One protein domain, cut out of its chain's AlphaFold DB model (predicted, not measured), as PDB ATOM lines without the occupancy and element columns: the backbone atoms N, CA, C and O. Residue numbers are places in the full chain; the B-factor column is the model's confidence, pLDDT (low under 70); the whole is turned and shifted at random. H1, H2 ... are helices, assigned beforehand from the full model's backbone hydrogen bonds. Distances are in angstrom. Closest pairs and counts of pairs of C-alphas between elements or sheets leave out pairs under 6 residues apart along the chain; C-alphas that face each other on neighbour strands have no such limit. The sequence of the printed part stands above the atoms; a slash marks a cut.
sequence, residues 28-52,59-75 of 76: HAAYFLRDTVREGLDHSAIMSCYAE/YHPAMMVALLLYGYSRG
ATOM      1  N   HIS A  28     -99.052 415.863 -35.126       91.00
ATOM      2  CA  HIS A  28     -98.494 415.708 -33.785       91.00
ATOM      3  C   HIS A  28     -99.504 415.072 -32.811       91.00
ATOM      4  O   HIS A  28    -100.682 415.435 -32.782       91.00
ATOM      5  N   ALA A  29     -99.028 414.171 -31.944       93.44
ATOM      6  CA  ALA A  29     -99.861 413.398 -31.013       93.44
ATOM      7  C   ALA A  29    -100.698 414.260 -30.044       93.44
ATOM      8  O   ALA A  29    -101.730 413.814 -29.549       93.44
ATOM      9  N   ALA A  30    -100.281 415.504 -29.797       91.69
ATOM     10  CA  ALA A  30    -101.031 416.455 -28.977       91.69
ATOM     11  C   ALA A  30    -102.450 416.713 -29.513       91.69
ATOM     12  O   ALA A  30    -103.368 416.852 -28.709       91.69
ATOM     13  N   TYR A  31    -102.645 416.730 -30.839       91.50
ATOM     14  CA  TYR A  31    -103.977 416.882 -31.431       91.50
ATOM     15  C   TYR A  31    -104.866 415.688 -31.097       91.50
ATOM     16  O   TYR A  31    -105.942 415.861 -30.538       91.50
ATOM     17  N   PHE A  32    -104.357 414.476 -31.328       93.38
ATOM     18  CA  PHE A  32    -105.075 413.241 -31.020       93.38
ATOM     19  C   PHE A  32    -105.476 413.155 -29.541       93.38
ATOM     20  O   PHE A  32    -106.629 412.864 -29.228       93.38
ATOM     21  N   LEU A  33    -104.548 413.442 -28.623       94.88
ATOM     22  CA  LEU A  33    -104.829 413.406 -27.186       94.88
ATOM     23  C   LEU A  33    -105.830 414.484 -26.768       94.88
ATOM     24  O   LEU A  33    -106.745 414.199 -25.999       94.88
ATOM     25  N   ARG A  34    -105.688 415.707 -27.286       92.81
ATOM     26  CA  ARG A  34    -106.631 416.801 -27.037       92.81
ATOM     27  C   ARG A  34    -108.041 416.419 -27.475       92.81
ATOM     28  O   ARG A  34    -108.965 416.591 -26.686       92.81
ATOM     29  N   ASP A  35    -108.197 415.908 -28.691       93.12
ATOM     30  CA  ASP A  35    -109.506 415.582 -29.266       93.12
ATOM     31  C   ASP A  35    -110.127 414.381 -28.536       93.12
ATOM     32  O   ASP A  35    -111.285 414.433 -28.126       93.12
ATOM     33  N   THR A  36    -109.316 413.360 -28.219       95.00
ATOM     34  CA  THR A  36    -109.735 412.220 -27.383       95.00
ATOM     35  C   THR A  36    -110.261 412.684 -26.029       95.00
ATOM     36  O   THR A  36    -111.303 412.220 -25.577       95.00
ATOM     37  N   VAL A  37    -109.565 413.617 -25.377       95.19
ATOM     38  CA  VAL A  37    -110.007 414.149 -24.088       95.19
ATOM     39  C   VAL A  37    -111.258 415.001 -24.248       95.19
ATOM     40  O   VAL A  37    -112.184 414.819 -23.473       95.19
ATOM     41  N   ARG A  38    -111.328 415.910 -25.225       91.62
ATOM     42  CA  ARG A  38    -112.482 416.814 -25.398       91.62
ATOM     43  C   ARG A  38    -113.771 416.079 -25.742       91.62
ATOM     44  O   ARG A  38    -114.817 416.437 -25.211       91.62
ATOM     45  N   GLU A  39    -113.687 415.102 -26.635       91.38
ATOM     46  CA  GLU A  39    -114.859 414.525 -27.301       91.38
ATOM     47  C   GLU A  39    -115.080 413.055 -26.937       91.38
ATOM     48  O   GLU A  39    -116.211 412.576 -26.955       91.38
ATOM     49  N   GLY A  40    -114.013 412.331 -26.594       92.50
ATOM     50  CA  GLY A  40    -114.053 410.889 -26.349       92.50
ATOM     51  C   GLY A  40    -114.184 410.479 -24.882       92.50
ATOM     52  O   GLY A  40    -114.438 409.305 -24.615       92.50
ATOM     53  N   LEU A  41    -114.007 411.402 -23.930       94.44
ATOM     54  CA  LEU A  41    -114.058 411.108 -22.495       94.44
ATOM     55  C   LEU A  41    -115.198 411.849 -21.798       94.44
ATOM     56  O   LEU A  41    -115.422 413.036 -22.025       94.44
ATOM     57  N   ASP A  42    -115.868 411.150 -20.881       93.88
ATOM     58  CA  ASP A  42    -116.803 411.772 -19.948       93.88
ATOM     59  C   ASP A  42    -116.047 412.419 -18.775       93.88
ATOM     60  O   ASP A  42    -115.326 411.754 -18.029       93.88
ATOM     61  N   HIS A  43    -116.242 413.729 -18.594       91.31
ATOM     62  CA  HIS A  43    -115.635 414.521 -17.515       91.31
ATOM     63  C   HIS A  43    -116.566 414.737 -16.326       91.31
ATOM     64  O   HIS A  43    -116.174 415.425 -15.380       91.31
ATOM     65  N   SER A  44    -117.784 414.190 -16.357       91.69
ATOM     66  CA  SER A  44    -118.823 414.432 -15.348       91.69
ATOM     67  C   SER A  44    -118.317 414.216 -13.918       91.69
ATOM     68  O   SER A  44    -118.498 415.081 -13.059       91.69
ATOM     69  N   ALA A  45    -117.589 413.121 -13.682       91.94
ATOM     70  CA  ALA A  45    -117.025 412.783 -12.381       91.94
ATOM     71  C   ALA A  45    -116.032 413.846 -11.881       91.94
ATOM     72  O   ALA A  45    -116.150 414.313 -10.751       91.94
ATOM     73  N   ILE A  46    -115.095 414.288 -12.725       90.69
ATOM     74  CA  ILE A  46    -114.112 415.315 -12.349       90.69
ATOM     75  C   ILE A  46    -114.806 416.660 -12.131       90.69
ATOM     76  O   ILE A  46    -114.516 417.350 -11.156       90.69
ATOM     77  N   MET A  47    -115.746 417.023 -13.006       89.25
ATOM     78  CA  MET A  47    -116.502 418.271 -12.892       89.25
ATOM     79  C   MET A  47    -117.346 418.320 -11.616       89.25
ATOM     80  O   MET A  47    -117.455 419.383 -11.006       89.25
ATOM     81  N   SER A  48    -117.882 417.179 -11.169       90.00
ATOM     82  CA  SER A  48    -118.684 417.093  -9.942       90.00
ATOM     83  C   SER A  48    -117.910 417.486  -8.676       90.00
ATOM     84  O   SER A  48    -118.504 418.004  -7.731       90.00
ATOM     85  N   CYS A  49    -116.581 417.334  -8.676       88.44
ATOM     86  CA  CYS A  49    -115.723 417.756  -7.568       88.44
ATOM     87  C   CYS A  49    -115.611 419.286  -7.445       88.44
ATOM     88  O   CYS A  49    -115.276 419.797  -6.378       88.44
ATOM     89  N   TYR A  50    -115.895 420.040  -8.513       86.31
ATOM     90  CA  TYR A  50    -115.807 421.503  -8.541       86.31
ATOM     91  C   TYR A  50    -117.136 422.164  -8.143       86.31
ATOM     92  O   TYR A  50    -117.675 423.002  -8.866       86.31
ATOM     93  N   ALA A  51    -117.664 421.799  -6.972       81.75
ATOM     94  CA  ALA A  51    -118.932 422.323  -6.458       81.75
ATOM     95  C   ALA A  51    -118.813 423.723  -5.815       81.75
ATOM     96  O   ALA A  51    -119.810 424.428  -5.672       81.75
ATOM     97  N   GLU A  52    -117.606 424.144  -5.425       82.62
ATOM     98  CA  GLU A  52    -117.392 425.403  -4.708       82.62
ATOM     99  C   GLU A  52    -117.105 426.595  -5.632       82.62
ATOM    100  O   GLU A  52    -116.138 426.626  -6.399       82.62
ATOM    101  N   TYR A  59    -108.475 426.984 -14.558       91.19
ATOM    102  CA  TYR A  59    -108.395 426.325 -15.856       91.19
ATOM    103  C   TYR A  59    -109.403 425.176 -15.953       91.19
ATOM    104  O   TYR A  59    -109.753 424.560 -14.947       91.19
ATOM    105  N   HIS A  60    -109.868 424.894 -17.169       91.56
ATOM    106  CA  HIS A  60    -110.839 423.835 -17.413       91.56
ATOM    107  C   HIS A  60    -110.256 422.452 -17.045       91.56
ATOM    108  O   HIS A  60    -109.193 422.100 -17.561       91.56
ATOM    109  N   PRO A  61    -110.920 421.632 -16.207       92.31
ATOM    110  CA  PRO A  61    -110.385 420.344 -15.765       92.31
ATOM    111  C   PRO A  61    -110.034 419.394 -16.913       92.31
ATOM    112  O   PRO A  61    -108.962 418.798 -16.900       92.31
ATOM    113  N   ALA A  62    -110.858 419.334 -17.966       92.75
ATOM    114  CA  ALA A  62    -110.536 418.537 -19.156       92.75
ATOM    115  C   ALA A  62    -109.233 418.995 -19.848       92.75
ATOM    116  O   ALA A  62    -108.478 418.174 -20.356       92.75
ATOM    117  N   MET A  63    -108.909 420.294 -19.809       94.00
ATOM    118  CA  MET A  63    -107.645 420.800 -20.352       94.00
ATOM    119  C   MET A  63    -106.449 420.306 -19.529       94.00
ATOM    120  O   MET A  63    -105.437 419.894 -20.092       94.00
ATOM    121  N   MET A  64    -106.585 420.278 -18.199       94.81
ATOM    122  CA  MET A  64    -105.562 419.716 -17.310       94.81
ATOM    123  C   MET A  64    -105.364 418.216 -17.555       94.81
ATOM    124  O   MET A  64    -104.227 417.756 -17.602       94.81
ATOM    125  N   VAL A  65    -106.443 417.458 -17.786       95.06
ATOM    126  CA  VAL A  65    -106.362 416.030 -18.148       95.06
ATOM    127  C   VAL A  65    -105.608 415.832 -19.466       95.06
ATOM    128  O   VAL A  65    -104.735 414.968 -19.538       95.06
ATOM    129  N   ALA A  66    -105.877 416.652 -20.488       95.12
ATOM    130  CA  ALA A  66    -105.149 416.588 -21.757       95.12
ATOM    131  C   ALA A  66    -103.642 416.835 -21.577       95.12
ATOM    132  O   ALA A  66    -102.830 416.107 -22.147       95.12
ATOM    133  N   LEU A  67    -103.264 417.811 -20.745       94.62
ATOM    134  CA  LEU A  67    -101.860 418.074 -20.417       94.62
ATOM    135  C   LEU A  67    -101.207 416.912 -19.663       94.62
ATOM    136  O   LEU A  67    -100.087 416.530 -19.997       94.62
ATOM    137  N   LEU A  68    -101.902 416.336 -18.678       95.44
ATOM    138  CA  LEU A  68    -101.409 415.194 -17.905       95.44
ATOM    139  C   LEU A  68    -101.174 413.969 -18.794       95.44
ATOM    140  O   LEU A  68    -100.101 413.374 -18.742       95.44
ATOM    141  N   LEU A  69    -102.140 413.620 -19.649       96.06
ATOM    142  CA  LEU A  69    -102.003 412.493 -20.577       96.06
ATOM    143  C   LEU A  69    -100.904 412.733 -21.609       96.06
ATOM    144  O   LEU A  69    -100.158 411.811 -21.941       96.06
ATOM    145  N   TYR A  70    -100.763 413.971 -22.087       95.69
ATOM    146  CA  TYR A  70     -99.646 414.330 -22.951       95.69
ATOM    147  C   TYR A  70     -98.304 414.147 -22.236       95.69
ATOM    148  O   TYR A  70     -97.451 413.439 -22.765       95.69
ATOM    149  N   GLY A  71     -98.132 414.687 -21.025       96.25
ATOM    150  CA  GLY A  71     -96.913 414.505 -20.227       96.25
ATOM    151  C   GLY A  71     -96.580 413.028 -20.002       96.25
ATOM    152  O   GLY A  71     -95.469 412.594 -20.305       96.25
ATOM    153  N   TYR A  72     -97.584 412.236 -19.622       96.00
ATOM    154  CA  TYR A  72     -97.445 410.793 -19.444       96.00
ATOM    155  C   TYR A  72     -97.012 410.082 -20.736       96.00
ATOM    156  O   TYR A  72     -96.085 409.274 -20.720       96.00
ATOM    157  N   SER A  73     -97.594 410.440 -21.889       94.56
ATOM    158  CA  SER A  73     -97.184 409.901 -23.199       94.56
ATOM    159  C   SER A  73     -95.740 410.258 -23.580       94.56
ATOM    160  O   SER A  73     -95.128 409.620 -24.443       94.56
ATOM    161  N   ARG A  74     -95.180 411.295 -22.945       95.06
ATOM    162  CA  ARG A  74     -93.799 411.745 -23.124       95.06
ATOM    163  C   ARG A  74     -92.830 411.216 -22.066       95.06
ATOM    164  O   ARG A  74     -91.632 411.436 -22.229       95.06
ATOM    165  N   GLY A  75     -93.316 410.482 -21.063       94.69
ATOM    166  CA  GLY A  75     -92.504 409.939 -19.972       94.69
ATOM    167  C   GLY A  75     -92.060 410.986 -18.947       94.69
ATOM    168  O   GLY A  75     -91.003 410.812 -18.342       94.69
TER     169      GLY A  75
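This is residues 28 to 52 and 59 to 75 of the 76 residues of an uncharacterized protein of Stella humosa (UniProt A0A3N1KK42). Two helices, H3 and H1, pack on each other and run opposite ways at a slant, and the short helix H2 sits beyond one end of this pair, near the start of H3. The printed part has 42 residues with three named helices, H1, H2 and H3 along the chain, and no named strand; the class is all helix. It is only just loose, close to compact, with a radius of gyration of the C-alphas of 11.0 A, and elongated, spanning 35 by 20 by 14 A.

H3, residues 61 to 73, touches H1, residues 29 to 40; the closest C-alphas are those of Arg 34 and Ala 66, 5.5 A apart. Their lines stand at a steep tilt of 40 degrees, opposite ways. H2, residues 44 to 48, is close to H3 but not clearly touching, with the C-alphas of Met 47 and Pro 61 closest at 7.1 A. H1 and H2 are apart. In H1, H2 and H3 every O i to N i+4 pair is within hydrogen-bond range.

H3 is 18.4 A long, from C-alpha 61 at (-110.385, 420.344, -15.765) to C-alpha 73 at (-97.184, 409.901, -23.199). H1 is 15.1 A long and begins at C-alpha 29 at (-99.861, 413.398, -31.013). H2 measures 6.0 A.

The C-alphas of His 28 and Glu 52 are the two farthest apart, at 36.0 A. Residues 53 to 58 are not printed, and C-alphas 52 and 59 are 14.4 A apart across this cut, in the link from H2 to H3. The link from H1 to H2 is tight. The mean pLDDT of the printed part is 92.5, and no printed residue is under 70.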